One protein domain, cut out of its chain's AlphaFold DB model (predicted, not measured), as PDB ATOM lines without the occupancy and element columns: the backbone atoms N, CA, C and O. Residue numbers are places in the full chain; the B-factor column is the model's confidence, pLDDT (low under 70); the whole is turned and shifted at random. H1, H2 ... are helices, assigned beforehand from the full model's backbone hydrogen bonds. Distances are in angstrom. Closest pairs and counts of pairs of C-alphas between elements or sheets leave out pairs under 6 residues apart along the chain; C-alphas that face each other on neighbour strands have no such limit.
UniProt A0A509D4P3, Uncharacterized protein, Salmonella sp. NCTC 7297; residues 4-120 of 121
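Overview. This is residues 4 to 120 of the 121 residues of an uncharacterized protein of Salmonella sp. NCTC 7297 (UniProt A0A509D4P3). H2 and H4 meet as a V, H3 spans its open side, and H1 and H5 pack at its point. Residues 4 to 18 and 108 to 120 stick out. The whole, 117 printed residues with five named helices, is all helix and loose, radius of gyration of the C-alphas 16.6 A, spanning 44 by 40 by 30 A.

Along the chain. Find H1, residues 4 to 31, from C-alpha 4 at (104.912, 21.050, 51.565), 41.4 A long. H2 is residues 36 to 57, H3 61 to 69, H4 71 to 97. H5, residues 100 to 118, ends at C-alpha 118, (124.861, 20.240, 34.684).

Arrangement. The hub H4 touches H2 with residues 81 to 93 alone, closest C-alphas Ala 36 and Thr 92, 5.2 A. H1 and H2 form a hairpin, as do H4 and H5. H3 is apart from H1. Helix O i to N i+4 pairs are within hydrogen-bond range but in H4, 19 of 23.

Size, cuts and confidence. The printed part has no cut; pLDDT is under 70 in 26 residues, among them 71 to 79.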
ATOM      1  N   ASN A   4     104.261  21.514  52.797       76.19
ATOM      2  CA  ASN A   4     104.912  21.050  51.565       76.19
ATOM      3  C   ASN A   4     106.384  20.642  51.769       76.19
ATOM      4  O   ASN A   4     106.863  19.715  51.120       76.19
ATOM      5  N   LYS A   5     107.111  21.304  52.684       78.12
ATOM      6  CA  LYS A   5     108.492  20.922  53.032       78.12
ATOM      7  C   LYS A   5     108.513  19.630  53.842       78.12
ATOM      8  O   LYS A   5     109.363  18.786  53.593       78.12
ATOM      9  N   LEU A   6     107.569  19.464  54.770       84.25
ATOM     10  CA  LEU A   6     107.445  18.239  55.560       84.25
ATOM     11  C   LEU A   6     107.136  17.031  54.664       84.25
ATOM     12  O   LEU A   6     107.799  16.007  54.792       84.25
ATOM     13  N   HIS A   7     106.217  17.175  53.704       80.12
ATOM     14  CA  HIS A   7     105.950  16.139  52.701       80.12
ATOM     15  C   HIS A   7     107.209  15.752  51.915       80.12
ATOM     16  O   HIS A   7     107.522  14.570  51.809       80.12
ATOM     17  N   GLY A   8     107.964  16.739  51.417       84.38
ATOM     18  CA  GLY A   8     109.214  16.479  50.697       84.38
ATOM     19  C   GLY A   8     110.251  15.733  51.543       84.38
ATOM     20  O   GLY A   8     110.873  14.796  51.055       84.38
ATOM     21  N   ILE A   9     110.391  16.099  52.822       86.31
ATOM     22  CA  ILE A   9     111.305  15.429  53.760       86.31
ATOM     23  C   ILE A   9     110.874  13.977  54.004       86.31
ATOM     24  O   ILE A   9     111.713  13.081  53.967       86.31
ATOM     25  N   ILE A  10     109.579  13.729  54.209       88.38
ATOM     26  CA  ILE A  10     109.051  12.374  54.425       88.38
ATOM     27  C   ILE A  10     109.297  11.498  53.189       88.38
ATOM     28  O   ILE A  10     109.816  10.391  53.322       88.38
ATOM     29  N   PHE A  11     109.005  11.999  51.986       84.25
ATOM     30  CA  PHE A  11     109.280  11.265  50.749       84.25
ATOM     31  C   PHE A  11     110.776  11.004  50.537       84.25
ATOM     32  O   PHE A  11     111.141   9.913  50.107       84.25
ATOM     33  N   ALA A  12     111.645  11.959  50.883       83.25
ATOM     34  CA  ALA A  12     113.092  11.772  50.807       83.25
ATOM     35  C   ALA A  12     113.592  10.694  51.785       83.25
ATOM     36  O   ALA A  12     114.419   9.864  51.409       83.25
ATOM     37  N   LEU A  13     113.062  10.662  53.011       84.19
ATOM     38  CA  LEU A  13     113.391   9.630  54.000       84.19
ATOM     39  C   LEU A  13     112.932   8.243  53.545       84.19
ATOM     40  O   LEU A  13     113.709   7.293  53.603       84.19
ATOM     41  N   ILE A  14     111.702   8.129  53.040       84.88
ATOM     42  CA  ILE A  14     111.183   6.866  52.502       84.88
ATOM     43  C   ILE A  14     112.043   6.402  51.321       84.88
ATOM     44  O   ILE A  14     112.448   5.241  51.280       84.88
ATOM     45  N   ALA A  15     112.400   7.307  50.403       80.94
ATOM     46  CA  ALA A  15     113.282   6.989  49.284       80.94
ATOM     47  C   ALA A  15     114.658   6.486  49.754       80.94
ATOM     48  O   ALA A  15     115.157   5.497  49.221       80.94
ATOM     49  N   ALA A  16     115.248   7.103  50.784       80.88
ATOM     50  CA  ALA A  16     116.526   6.671  51.353       80.88
ATOM     51  C   ALA A  16     116.448   5.272  51.994       80.88
ATOM     52  O   ALA A  16     117.343   4.444  51.791       80.88
ATOM     53  N   ILE A  17     115.362   4.979  52.718       82.19
ATOM     54  CA  ILE A  17     115.119   3.660  53.326       82.19
ATOM     55  C   ILE A  17     114.947   2.592  52.239       82.19
ATOM     56  O   ILE A  17     115.558   1.521  52.315       82.19
ATOM     57  N   CYS A  18     114.160   2.885  51.199       79.88
ATOM     58  CA  CYS A  18     113.971   1.979  50.068       79.88
ATOM     59  C   CYS A  18     115.291   1.702  49.337       79.88
ATOM     60  O   CYS A  18     115.604   0.541  49.077       79.88
ATOM     61  N   ASN A  19     116.093   2.737  49.069       78.31
ATOM     62  CA  ASN A  19     117.364   2.581  48.358       78.31
ATOM     63  C   ASN A  19     118.373   1.744  49.169       78.31
ATOM     64  O   ASN A  19     119.019   0.844  48.637       78.31
ATOM     65  N   SER A  20     118.421   1.950  50.491       74.50
ATOM     66  CA  SER A  20     119.261   1.149  51.395       74.50
ATOM     67  C   SER A  20     118.823  -0.320  51.454       74.50
ATOM     68  O   SER A  20     119.659  -1.224  51.459       74.50
ATOM     69  N   SER A  21     117.512  -0.576  51.446       80.62
ATOM     70  CA  SER A  21     116.957  -1.936  51.484       80.62
ATOM     71  C   SER A  21     117.330  -2.731  50.230       80.62
ATOM     72  O   SER A  21     117.751  -3.883  50.332       80.62
ATOM     73  N   ILE A  22     117.241  -2.108  49.049       79.75
ATOM     74  CA  ILE A  22     117.605  -2.735  47.768       79.75
ATOM     75  C   ILE A  22     119.092  -3.128  47.754       79.75
ATOM     76  O   ILE A  22     119.435  -4.212  47.273       79.75
ATOM     77  N   GLY A  23     119.968  -2.302  48.334       76.94
ATOM     78  CA  GLY A  23     121.384  -2.631  48.520       76.94
ATOM     79  C   GLY A  23     121.591  -3.890  49.370       76.94
ATOM     80  O   GLY A  23     122.273  -4.818  48.939       76.94
ATOM     81  N   ILE A  24     120.940  -3.982  50.536       80.81
ATOM     82  CA  ILE A  24     121.047  -5.153  51.433       80.81
ATOM     83  C   ILE A  24     120.525  -6.426  50.751       80.81
ATOM     84  O   ILE A  24     121.177  -7.473  50.810       80.81
ATOM     85  N   PHE A  25     119.378  -6.348  50.067       81.75
ATOM     86  CA  PHE A  25     118.843  -7.481  49.304       81.75
ATOM     87  C   PHE A  25     119.804  -7.939  48.202       81.75
ATOM     88  O   PHE A  25     119.940  -9.141  47.977       81.75
ATOM     89  N   SER A  26     120.526  -7.011  47.569       78.88
ATOM     90  CA  SER A  26     121.527  -7.341  46.545       78.88
ATOM     91  C   SER A  26     122.663  -8.196  47.113       78.88
ATOM     92  O   SER A  26     123.034  -9.191  46.500       78.88
ATOM     93  N   VAL A  27     123.161  -7.883  48.316       79.69
ATOM     94  CA  VAL A  27     124.192  -8.701  48.992       79.69
ATOM     95  C   VAL A  27     123.681 -10.101  49.298       79.69
ATOM     96  O   VAL A  27     124.397 -11.085  49.126       79.69
ATOM     97  N   LYS A  28     122.429 -10.214  49.749       83.69
ATOM     98  CA  LYS A  28     121.819 -11.517  50.033       83.69
ATOM     99  C   LYS A  28     121.667 -12.370  48.775       83.69
ATOM    100  O   LYS A  28     121.851 -13.580  48.852       83.69
ATOM    101  N   LEU A  29     121.404 -11.750  47.628       81.81
ATOM    102  CA  LEU A  29     121.360 -12.432  46.334       81.81
ATOM    103  C   LEU A  29     122.753 -12.888  45.876       81.81
ATOM    104  O   LEU A  29     122.885 -14.004  45.382       81.81
ATOM    105  N   PHE A  30     123.797 -12.096  46.130       82.44
ATOM    106  CA  PHE A  30     125.180 -12.543  45.924       82.44
ATOM    107  C   PHE A  30     125.539 -13.747  46.803       82.44
ATOM    108  O   PHE A  30     126.134 -14.708  46.323       82.44
ATOM    109  N   GLN A  31     125.118 -13.748  48.073       82.06
ATOM    110  CA  GLN A  31     125.305 -14.894  48.977       82.06
ATOM    111  C   GLN A  31     124.550 -16.151  48.513       82.06
ATOM    112  O   GLN A  31     124.964 -17.260  48.835       82.06
ATOM    113  N   ALA A  32     123.472 -15.989  47.743       84.56
ATOM    114  CA  ALA A  32     122.739 -17.086  47.114       84.56
ATOM    115  C   ALA A  32     123.399 -17.603  45.815       84.56
ATOM    116  O   ALA A  32     122.868 -18.521  45.195       84.56
ATOM    117  N   GLY A  33     124.548 -17.042  45.412       84.12
ATOM    118  CA  GLY A  33     125.331 -17.484  44.256       84.12
ATOM    119  C   GLY A  33     124.976 -16.806  42.932       84.12
ATOM    120  O   GLY A  33     125.459 -17.251  41.894       84.12
ATOM    121  N   LEU A  34     124.153 -15.749  42.942       83.75
ATOM    122  CA  LEU A  34     123.830 -15.008  41.722       83.75
ATOM    123  C   LEU A  34     124.994 -14.112  41.294       83.75
ATOM    124  O   LEU A  34     125.654 -13.474  42.119       83.75
ATOM    125  N   THR A  35     125.191 -14.016  39.983       84.00
ATOM    126  CA  THR A  35     126.176 -13.111  39.381       84.00
ATOM    127  C   THR A  35     125.679 -11.661  39.382       84.00
ATOM    128  O   THR A  35     124.474 -11.390  39.438       84.00
ATOM    129  N   ALA A  36     126.594 -10.692  39.279       77.81
ATOM    130  CA  ALA A  36     126.229  -9.274  39.283       77.81
ATOM    131  C   ALA A  36     125.287  -8.911  38.120       77.81
ATOM    132  O   ALA A  36     124.350  -8.133  38.295       77.81
ATOM    133  N   ASN A  37     125.493  -9.523  36.947       77.38
ATOM    134  CA  ASN A  37     124.638  -9.345  35.769       77.38
ATOM    135  C   ASN A  37     123.194  -9.756  36.045       77.38
ATOM    136  O   ASN A  37     122.262  -9.043  35.670       77.38
ATOM    137  N   GLU A  38     123.007 -10.896  36.707       81.19
ATOM    138  CA  GLU A  38     121.679 -11.401  37.043       81.19
ATOM    139  C   GLU A  38     120.989 -10.472  38.038       81.19
ATOM    140  O   GLU A  38     119.827 -10.115  37.850       81.19
ATOM    141  N   ILE A  39     121.709 -10.002  39.057       83.44
ATOM    142  CA  ILE A  39     121.155  -9.094  40.067       83.44
ATOM    143  C   ILE A  39     120.768  -7.749  39.437       83.44
ATOM    144  O   ILE A  39     119.679  -7.238  39.712       83.44
ATOM    145  N   ALA A  40     121.605  -7.191  38.557       80.50
ATOM    146  CA  ALA A  40     121.283  -5.974  37.812       80.50
ATOM    147  C   ALA A  40     120.043  -6.166  36.920       80.50
ATOM    148  O   ALA A  40     119.151  -5.312  36.902       80.50
ATOM    149  N   PHE A  41     119.928  -7.314  36.245       81.88
ATOM    150  CA  PHE A  41     118.748  -7.647  35.450       81.88
ATOM    151  C   PHE A  41     117.482  -7.754  36.309       81.88
ATOM    152  O   PHE A  41     116.463  -7.152  35.965       81.88
ATOM    153  N   TYR A  42     117.539  -8.443  37.454       81.44
ATOM    154  CA  TYR A  42     116.402  -8.553  38.371       81.44
ATOM    155  C   TYR A  42     115.964  -7.190  38.914       81.44
ATOM    156  O   TYR A  42     114.764  -6.918  38.963       81.44
ATOM    157  N   LYS A  43     116.903  -6.296  39.250       82.44
ATOM    158  CA  LYS A  43     116.580  -4.914  39.650       82.44
ATOM    159  C   LYS A  43     115.803  -4.178  38.557       82.44
ATOM    160  O   LYS A  43     114.760  -3.581  38.837       82.44
ATOM    161  N   CYS A  44     116.266  -4.261  37.310       81.38
ATOM    162  CA  CYS A  44     115.575  -3.649  36.177       81.38
ATOM    163  C   CYS A  44     114.204  -4.294  35.908       81.38
ATOM    164  O   CYS A  44     113.241  -3.579  35.619       81.38
ATOM    165  N   LEU A  45     114.085  -5.617  36.048       82.56
ATOM    166  CA  LEU A  45     112.832  -6.353  35.864       82.56
ATOM    167  C   LEU A  45     111.784  -5.962  36.912       82.56
ATOM    168  O   LEU A  45     110.633  -5.695  36.568       82.56
ATOM    169  N   VAL A  46     112.183  -5.874  38.182       83.56
ATOM    170  CA  VAL A  46     111.311  -5.427  39.277       83.56
ATOM    171  C   VAL A  46     110.843  -3.992  39.033       83.56
ATOM    172  O   VAL A  46     109.649  -3.713  39.141       83.56
ATOM    173  N   GLY A  47     111.746  -3.093  38.627       81.25
ATOM    174  CA  GLY A  47     111.384  -1.722  38.257       81.25
ATOM    175  C   GLY A  47     110.365  -1.671  37.114       81.25
ATOM    176  O   GLY A  47     109.360  -0.961  37.203       81.25
ATOM    177  N   PHE A  48     110.568  -2.479  36.072       81.75
ATOM    178  CA  PHE A  48     109.633  -2.591  34.953       81.75
ATOM    179  C   PHE A  48     108.256  -3.110  35.393       81.75
ATOM    180  O   PHE A  48     107.234  -2.546  34.997       81.75
ATOM    181  N   LEU A  49     108.213  -4.129  36.259       83.38
ATOM    182  CA  LEU A  49     106.967  -4.664  36.815       83.38
ATOM    183  C   LEU A  49     106.217  -3.629  37.657       83.38
ATOM    184  O   LEU A  49     105.003  -3.504  37.511       83.38
ATOM    185  N   ILE A  50     106.913  -2.852  38.493       84.94
ATOM    186  CA  ILE A  50     106.293  -1.800  39.316       84.94
ATOM    187  C   ILE A  50     105.681  -0.711  38.430       84.94
ATOM    188  O   ILE A  50     104.540  -0.296  38.658       84.94
ATOM    189  N   ILE A  51     106.404  -0.265  37.400       81.88
ATOM    190  CA  ILE A  51     105.890   0.729  36.448       81.88
ATOM    191  C   ILE A  51     104.679   0.159  35.705       81.88
ATOM    192  O   ILE A  51     103.643   0.822  35.633       81.88
ATOM    193  N   GLY A  52     104.777  -1.081  35.214       82.06
ATOM    194  CA  GLY A  52     103.681  -1.778  34.545       82.06
ATOM    195  C   GLY A  52     102.435  -1.897  35.426       82.06
ATOM    196  O   GLY A  52     101.335  -1.566  34.983       82.06
ATOM    197  N   LEU A  53     102.602  -2.276  36.695       85.88
ATOM    198  CA  LEU A  53     101.516  -2.389  37.667       85.88
ATOM    199  C   LEU A  53     100.903  -1.022  38.002       85.88
ATOM    200  O   LEU A  53      99.684  -0.887  38.082       85.88
ATOM    201  N   THR A  54     101.724   0.018  38.138       83.31
ATOM    202  CA  THR A  54     101.241   1.387  38.372       83.31
ATOM    203  C   THR A  54     100.388   1.867  37.198       83.31
ATOM    204  O   THR A  54      99.306   2.428  37.385       83.31
ATOM    205  N   LEU A  55     100.833   1.589  35.970       82.12
ATOM    206  CA  LEU A  55     100.084   1.882  34.750       82.12
ATOM    207  C   LEU A  55      98.773   1.088  34.675       82.12
ATOM    208  O   LEU A  55      97.753   1.632  34.234       82.12
ATOM    209  N   ALA A  56      98.803  -0.163  35.144       81.38
ATOM    210  CA  ALA A  56      97.645  -1.039  35.235       81.38
ATOM    211  C   ALA A  56      96.565  -0.478  36.154       81.38
ATOM    212  O   ALA A  56      95.408  -0.345  35.743       81.38
ATOM    213  N   ILE A  57      96.963  -0.097  37.367       86.19
ATOM    214  CA  ILE A  57      96.088   0.488  38.387       86.19
ATOM    215  C   ILE A  57      95.529   1.827  37.898       86.19
ATOM    216  O   ILE A  57      94.330   2.080  38.012       86.19
ATOM    217  N   ALA A  58      96.363   2.656  37.266       83.81
ATOM    218  CA  ALA A  58      95.943   3.935  36.697       83.81
ATOM    219  C   ALA A  58      95.051   3.793  35.443       83.81
ATOM    220  O   ALA A  58      94.568   4.800  34.922       83.81
ATOM    221  N   ARG A  59      94.843   2.569  34.926       79.94
ATOM    222  CA  ARG A  59      94.077   2.258  33.702       79.94
ATOM    223  C   ARG A  59      94.522   3.048  32.460       79.94
ATOM    224  O   ARG A  59      93.765   3.180  31.498       79.94
ATOM    225  N   ARG A  60      95.771   3.530  32.418       77.50
ATOM    226  CA  ARG A  60      96.321   4.332  31.298       77.50
ATOM    227  C   ARG A  60      96.969   3.474  30.208       77.50
ATOM    228  O   ARG A  60      97.889   3.908  29.519       77.50
ATOM    229  N   TRP A  61      96.458   2.262  30.003       70.81
ATOM    230  CA  TRP A  61      96.962   1.307  29.011       70.81
ATOM    231  C   TRP A  61      96.958   1.854  27.584       70.81
ATOM    232  O   TRP A  61      97.880   1.588  26.820       70.81
ATOM    233  N   LYS A  62      95.960   2.676  27.231       70.19
ATOM    234  CA  LYS A  62      95.886   3.317  25.908       70.19
ATOM    235  C   LYS A  62      97.085   4.231  25.651       70.19
ATOM    236  O   LYS A  62      97.632   4.222  24.554       70.19
ATOM    237  N   THR A  63      97.519   4.975  26.667       70.62
ATOM    238  CA  THR A  63      98.697   5.847  26.591       70.62
ATOM    239  C   THR A  63      99.976   5.023  26.462       70.62
ATOM    240  O   THR A  63     100.829   5.366  25.653       70.62
ATOM    241  N   ALA A  64     100.069   3.895  27.172       67.69
ATOM    242  CA  ALA A  64     101.185   2.953  27.063       67.69
ATOM    243  C   ALA A  64     101.309   2.350  25.653       67.69
ATOM    244  O   ALA A  64     102.398   2.280  25.089       67.69
ATOM    245  N   PHE A  65     100.178   1.956  25.063       67.38
ATOM    246  CA  PHE A  65     100.134   1.351  23.732       67.38
ATOM    247  C   PHE A  65     100.489   2.361  22.631       67.38
ATOM    248  O   PHE A  65     101.202   2.033  21.686       67.38
ATOM    249  N   LEU A  66     100.042   3.613  22.786       66.56
ATOM    250  CA  LEU A  66     100.464   4.739  21.947       66.56
ATOM    251  C   LEU A  66     101.970   5.005  22.064       66.56
ATOM    252  O   LEU A  66     102.626   5.234  21.052       66.56
ATOM    253  N   PHE A  67     102.522   4.915  23.275       67.38
ATOM    254  CA  PHE A  67     103.955   5.064  23.527       67.38
ATOM    255  C   PHE A  67     104.772   3.963  22.835       67.38
ATOM    256  O   PHE A  67     105.775   4.246  22.193       67.38
ATOM    257  N   TYR A  68     104.312   2.711  22.890       66.50
ATOM    258  CA  TYR A  68     104.990   1.591  22.232       66.50
ATOM    259  C   TYR A  68     104.906   1.653  20.698       66.50
ATOM    260  O   TYR A  68     105.868   1.322  20.007       66.50
ATOM    261  N   LYS A  69     103.770   2.109  20.155       71.19
ATOM    262  CA  LYS A  69     103.541   2.210  18.704       71.19
ATOM    263  C   LYS A  69     104.417   3.276  18.035       71.19
ATOM    264  O   LYS A  69     104.694   3.173  16.843       71.19
ATOM    265  N   ASN A  70     104.865   4.283  18.784       72.75
ATOM    266  CA  ASN A  70     105.751   5.317  18.267       72.75
ATOM    267  C   ASN A  70     107.220   4.839  18.294       72.75
ATOM    268  O   ASN A  70     107.785   4.638  19.369       72.75
ATOM    269  N   PRO A  71     107.902   4.723  17.137       67.25
ATOM    270  CA  PRO A  71     109.278   4.212  17.063       67.25
ATOM    271  C   PRO A  71     110.326   5.168  17.659       67.25
ATOM    272  O   PRO A  71     111.492   4.807  17.829       67.25
ATOM    273  N   VAL A  72     109.948   6.420  17.923       68.25
ATOM    274  CA  VAL A  72     110.781   7.397  18.638       68.25
ATOM    275  C   VAL A  72     110.728   7.119  20.139       68.25
ATOM    276  O   VAL A  72     111.773   6.977  20.771       68.25
ATOM    277  N   GLU A  73     109.525   6.936  20.677       64.31
ATOM    278  CA  GLU A  73     109.269   6.682  22.095       64.31
ATOM    279  C   GLU A  73     109.754   5.290  22.536       64.31
ATOM    280  O   GLU A  73     110.335   5.145  23.613       64.31
ATOM    281  N   SER A  74     109.651   4.266  21.676       61.62
ATOM    282  CA  SER A  74     110.220   2.941  21.980       61.62
ATOM    283  C   SER A  74     111.754   2.976  22.089       61.62
ATOM    284  O   SER A  74     112.336   2.374  22.996       61.62
ATOM    285  N   ARG A  75     112.425   3.776  21.243       64.75
ATOM    286  CA  ARG A  75     113.873   4.036  21.339       64.75
ATOM    287  C   ARG A  75     114.247   4.828  22.586       64.75
ATOM    288  O   ARG A  75     115.381   4.716  23.049       64.75
ATOM    289  N   VAL A  76     113.352   5.658  23.117       69.75
ATOM    290  CA  VAL A  76     113.567   6.355  24.393       69.75
ATOM    291  C   VAL A  76     113.496   5.359  25.551       69.75
ATOM    292  O   VAL A  76     114.384   5.378  26.402       69.75
ATOM    293  N   GLY A  77     112.527   4.441  25.553       65.81
ATOM    294  CA  GLY A  77     112.429   3.388  26.571       65.81
ATOM    295  C   GLY A  77     113.662   2.479  26.606       65.81
ATOM    296  O   GLY A  77     114.234   2.243  27.668       65.81
ATOM    297  N   MET A  78     114.135   2.050  25.434       66.88
ATOM    298  CA  MET A  78     115.328   1.205  25.317       66.88
ATOM    299  C   MET A  78     116.609   1.930  25.771       66.88
ATOM    300  O   MET A  78     117.461   1.334  26.426       66.88
ATOM    301  N   ARG A  79     116.716   3.241  25.501       66.56
ATOM    302  CA  ARG A  79     117.810   4.082  26.012       66.56
ATOM    303  C   ARG A  79     117.778   4.222  27.531       66.56
ATOM    304  O   ARG A  79     118.824   4.100  28.155       66.56
ATOM    305  N   HIS A  80     116.604   4.424  28.128       70.06
ATOM    306  CA  HIS A  80     116.484   4.486  29.586       70.06
ATOM    307  C   HIS A  80     116.852   3.153  30.235       70.06
ATOM    308  O   HIS A  80     117.592   3.150  31.212       70.06
ATOM    309  N   PHE A  81     116.413   2.025  29.667       70.62
ATOM    310  CA  PHE A  81     116.808   0.707  30.163       70.62
ATOM    311  C   PHE A  81     118.334   0.552  30.196       70.62
ATOM    312  O   PHE A  81     118.882   0.157  31.219       70.62
ATOM    313  N   LEU A  82     119.025   0.947  29.123       69.94
ATOM    314  CA  LEU A  82     120.487   0.888  29.054       69.94
ATOM    315  C   LEU A  82     121.164   1.827  30.072       69.94
ATOM    316  O   LEU A  82     122.121   1.436  30.735       69.94
ATOM    317  N   VAL A  83     120.638   3.048  30.219       71.62
ATOM    318  CA  VAL A  83     121.129   4.065  31.165       71.62
ATOM    319  C   VAL A  83     120.975   3.628  32.618       71.62
ATOM    320  O   VAL A  83     121.821   3.985  33.425       71.62
ATOM    321  N   PHE A  84     119.941   2.862  32.965       71.81
ATOM    322  CA  PHE A  84     119.814   2.284  34.304       71.81
ATOM    323  C   PHE A  84     120.659   1.015  34.456       71.81
ATOM    324  O   PHE A  84     121.327   0.842  35.471       71.81
ATOM    325  N   PHE A  85     120.679   0.142  33.449       73.38
ATOM    326  CA  PHE A  85     121.356  -1.152  33.527       73.38
ATOM    327  C   PHE A  85     122.872  -1.034  33.729       73.38
ATOM    328  O   PHE A  85     123.427  -1.727  34.575       73.38
ATOM    329  N   ILE A  86     123.539  -0.140  32.992       74.44
ATOM    330  CA  ILE A  86     124.998   0.040  33.066       74.44
ATOM    331  C   ILE A  86     125.467   0.433  34.482       74.44
ATOM    332  O   ILE A  86     126.296  -0.286  35.041       74.44
ATOM    333  N   PRO A  87     124.969   1.522  35.103       74.19
ATOM    334  CA  PRO A  87     125.374   1.889  36.454       74.19
ATOM    335  C   PRO A  87     124.962   0.838  37.481       74.19
ATOM    336  O   PRO A  87     125.759   0.563  38.369       74.19
ATOM    337  N   TYR A  88     123.799   0.185  37.338       75.00
ATOM    338  CA  TYR A  88     123.438  -0.905  38.248       75.00
ATOM    339  C   TYR A  88     124.399  -2.084  38.155       75.00
ATOM    340  O   TYR A  88     124.749  -2.620  39.198       75.00
ATOM    341  N   HIS A  89     124.848  -2.456  36.954       76.81
ATOM    342  CA  HIS A  89     125.835  -3.515  36.759       76.81
ATOM    343  C   HIS A  89     127.155  -3.182  37.468       76.81
ATOM    344  O   HIS A  89     127.605  -3.971  38.302       76.81
ATOM    345  N   PHE A  90     127.712  -1.989  37.230       78.25
ATOM    346  CA  PHE A  90     128.931  -1.532  37.908       78.25
ATOM    347  C   PHE A  90     128.763  -1.408  39.426       78.25
ATOM    348  O   PHE A  90     129.687  -1.716  40.174       78.25
ATOM    349  N   GLU A  91     127.588  -0.990  39.895       75.19
ATOM    350  CA  GLU A  91     127.271  -0.916  41.319       75.19
ATOM    351  C   GLU A  91     127.270  -2.311  41.961       75.19
ATOM    352  O   GLU A  91     127.865  -2.509  43.018       75.19
ATOM    353  N   THR A  92     126.659  -3.301  41.304       76.12
ATOM    354  CA  THR A  92     126.671  -4.691  41.781       76.12
ATOM    355  C   THR A  92     128.056  -5.328  41.732       76.12
ATOM    356  O   THR A  92     128.404  -6.033  42.672       76.12
ATOM    357  N   GLU A  93     128.871  -5.058  40.713       78.25
ATOM    358  CA  GLU A  93     130.276  -5.500  40.684       78.25
ATOM    359  C   GLU A  93     131.082  -4.880  41.839       78.25
ATOM    360  O   GLU A  93     131.870  -5.553  42.504       78.25
ATOM    361  N   ALA A  94     130.838  -3.606  42.153       78.94
ATOM    362  CA  ALA A  94     131.493  -2.935  43.272       78.94
ATOM    363  C   ALA A  94     131.072  -3.492  44.646       78.94
ATOM    364  O   ALA A  94     131.885  -3.489  45.569       78.94
ATOM    365  N   TYR A  95     129.857  -4.037  44.793       76.88
ATOM    366  CA  TYR A  95     129.424  -4.699  46.035       76.88
ATOM    367  C   TYR A  95     130.209  -5.974  46.371       76.88
ATOM    368  O   TYR A  95     130.151  -6.429  47.512       76.88
ATOM    369  N   ILE A  96     130.910  -6.570  45.402       75.81
ATOM    370  CA  ILE A  96     131.751  -7.752  45.639       75.81
ATOM    371  C   ILE A  96     133.024  -7.353  46.394       75.81
ATOM    372  O   ILE A  96     133.493  -8.092  47.258       75.81
ATOM    373  N   ASN A  97     133.572  -6.178  46.077       78.19
ATOM    374  CA  ASN A  97     134.872  -5.735  46.576       78.19
ATOM    375  C   ASN A  97     134.773  -4.777  47.767       78.19
ATOM    376  O   ASN A  97     135.756  -4.607  48.485       78.19
ATOM    377  N   ASP A  98     133.618  -4.142  47.972       77.38
ATOM    378  CA  ASP A  98     133.485  -3.045  48.924       77.38
ATOM    379  C   ASP A  98     132.141  -3.049  49.665       77.38
ATOM    380  O   ASP A  98     131.167  -3.707  49.282       77.38
ATOM    381  N   ASN A  99     132.068  -2.274  50.746       77.25
ATOM    382  CA  ASN A  99     130.849  -2.161  51.538       77.25
ATOM    383  C   ASN A  99     129.737  -1.477  50.732       77.25
ATOM    384  O   ASN A  99     129.883  -0.352  50.254       77.25
ATOM    385  N   VAL A 100     128.569  -2.118  50.679       74.81
ATOM    386  CA  VAL A 100     127.396  -1.654  49.914       74.81
ATOM    387  C   VAL A 100     127.004  -0.214  50.215       74.81
ATOM    388  O   VAL A 100     126.686   0.542  49.300       74.81
ATOM    389  N   SER A 101     127.076   0.205  51.479       72.12
ATOM    390  CA  SER A 101     126.766   1.582  51.874       72.12
ATOM    391  C   SER A 101     127.711   2.609  51.243       72.12
ATOM    392  O   SER A 101     127.253   3.673  50.829       72.12
ATOM    393  N   SER A 102     129.003   2.290  51.127       70.44
ATOM    394  CA  SER A 102     130.002   3.166  50.505       70.44
ATOM    395  C   SER A 102     129.783   3.260  48.999       70.44
ATOM    396  O   SER A 102     129.778   4.354  48.441       70.44
ATOM    397  N   VAL A 103     129.516   2.124  48.351       78.94
ATOM    398  CA  VAL A 103     129.287   2.052  46.902       78.94
ATOM    399  C   VAL A 103     128.039   2.842  46.500       78.94
ATOM    400  O   VAL A 103     128.113   3.682  45.603       78.94
ATOM    401  N   VAL A 104     126.914   2.647  47.200       74.38
ATOM    402  CA  VAL A 104     125.663   3.385  46.939       74.38
ATOM    403  C   VAL A 104     125.867   4.888  47.144       74.38
ATOM    404  O   VAL A 104     125.386   5.689  46.337       74.38
ATOM    405  N   LEU A 105     126.587   5.288  48.199       74.81
ATOM    406  CA  LEU A 105     126.873   6.694  48.491       74.81
ATOM    407  C   LEU A 105     127.767   7.324  47.417       74.81
ATOM    408  O   LEU A 105     127.476   8.428  46.961       74.81
ATOM    409  N   CYS A 106     128.813   6.626  46.975       76.94
ATOM    410  CA  CYS A 106     129.697   7.089  45.908       76.94
ATOM    411  C   CYS A 106     128.959   7.200  44.570       76.94
ATOM    412  O   CYS A 106     129.072   8.225  43.900       76.94
ATOM    413  N   CYS A 107     128.167   6.193  44.195       71.25
ATOM    414  CA  CYS A 107     127.445   6.187  42.922       71.25
ATOM    415  C   CYS A 107     126.334   7.253  42.899       71.25
ATOM    416  O   CYS A 107     126.252   8.069  41.976       71.25
ATOM    417  N   SER A 108     125.533   7.331  43.968       69.56
ATOM    418  CA  SER A 108     124.478   8.347  44.118       69.56
ATOM    419  C   SER A 108     125.055   9.759  44.262       69.56
ATOM    420  O   SER A 108     124.496  10.722  43.733       69.56
ATOM    421  N   GLY A 109     126.190   9.892  44.954       69.56
ATOM    422  CA  GLY A 109     126.921  11.145  45.124       69.56
ATOM    423  C   GLY A 109     127.528  11.653  43.817       69.56
ATOM    424  O   GLY A 109     127.413  12.841  43.520       69.56
ATOM    425  N   ALA A 110     128.100  10.765  42.998       72.44
ATOM    426  CA  ALA A 110     128.621  11.108  41.676       72.44
ATOM    427  C   ALA A 110     127.506  11.591  40.738       72.44
ATOM    428  O   ALA A 110     127.665  12.609  40.067       72.44
ATOM    429  N   LEU A 111     126.347  10.924  40.755       69.06
ATOM    430  CA  LEU A 111     125.150  11.362  40.032       69.06
ATOM    431  C   LEU A 111     124.677  12.746  40.491       69.06
ATOM    432  O   LEU A 111     124.429  13.609  39.651       69.06
ATOM    433  N   LEU A 112     124.604  12.987  41.803       69.38
ATOM    434  CA  LEU A 112     124.270  14.298  42.375       69.38
ATOM    435  C   LEU A 112     125.259  15.383  41.946       69.38
ATOM    436  O   LEU A 112     124.837  16.477  41.575       69.38
ATOM    437  N   PHE A 113     126.557  15.084  41.971       70.19
ATOM    438  CA  PHE A 113     127.598  16.011  41.542       70.19
ATOM    439  C   PHE A 113     127.450  16.359  40.058       70.19
ATOM    440  O   PHE A 113     127.438  17.537  39.700       70.19
ATOM    441  N   PHE A 114     127.243  15.352  39.206       67.62
ATOM    442  CA  PHE A 114     127.027  15.548  37.773       67.62
ATOM    443  C   PHE A 114     125.762  16.374  37.501       67.62
ATOM    444  O   PHE A 114     125.787  17.301  36.696       67.62
ATOM    445  N   PHE A 115     124.671  16.109  38.226       63.31
ATOM    446  CA  PHE A 115     123.411  16.842  38.078       63.31
ATOM    447  C   PHE A 115     123.501  18.286  38.589       63.31
ATOM    448  O   PHE A 115     122.953  19.197  37.971       63.31
ATOM    449  N   LEU A 116     124.204  18.525  39.700       66.06
ATOM    450  CA  LEU A 116     124.439  19.870  40.232       66.06
ATOM    451  C   LEU A 116     125.349  20.697  39.322       66.06
ATOM    452  O   LEU A 116     125.147  21.908  39.212       66.06
ATOM    453  N   PHE A 117     126.319  20.059  38.668       60.88
ATOM    454  CA  PHE A 117     127.201  20.718  37.710       60.88
ATOM    455  C   PHE A 117     126.487  20.998  36.381       60.88
ATOM    456  O   PHE A 117     126.627  22.088  35.831       60.88
ATOM    457  N   TYR A 118     125.649  20.070  35.909       50.81
ATOM    458  CA  TYR A 118     124.861  20.240  34.684       50.81
ATOM    459  C   TYR A 118     123.733  21.274  34.840       50.81
ATOM    460  O   TYR A 118     123.481  22.042  33.926       50.81
ATOM    461  N   ARG A 119     123.102  21.382  36.020       43.25
ATOM    462  CA  ARG A 119     122.062  22.397  36.311       43.25
ATOM    463  C   ARG A 119     122.607  23.834  36.411       43.25
ATOM    464  O   ARG A 119     121.848  24.758  36.696       43.25
ATOM    465  N   ARG A 120     123.920  24.021  36.274       39.62
ATOM    466  CA  ARG A 120     124.598  25.320  36.385       39.62
ATOM    467  C   ARG A 120     124.893  25.971  35.026       39.62
ATOM    468  O   ARG A 120     125.478  27.050  35.030       39.62
TER     469      ARG A 120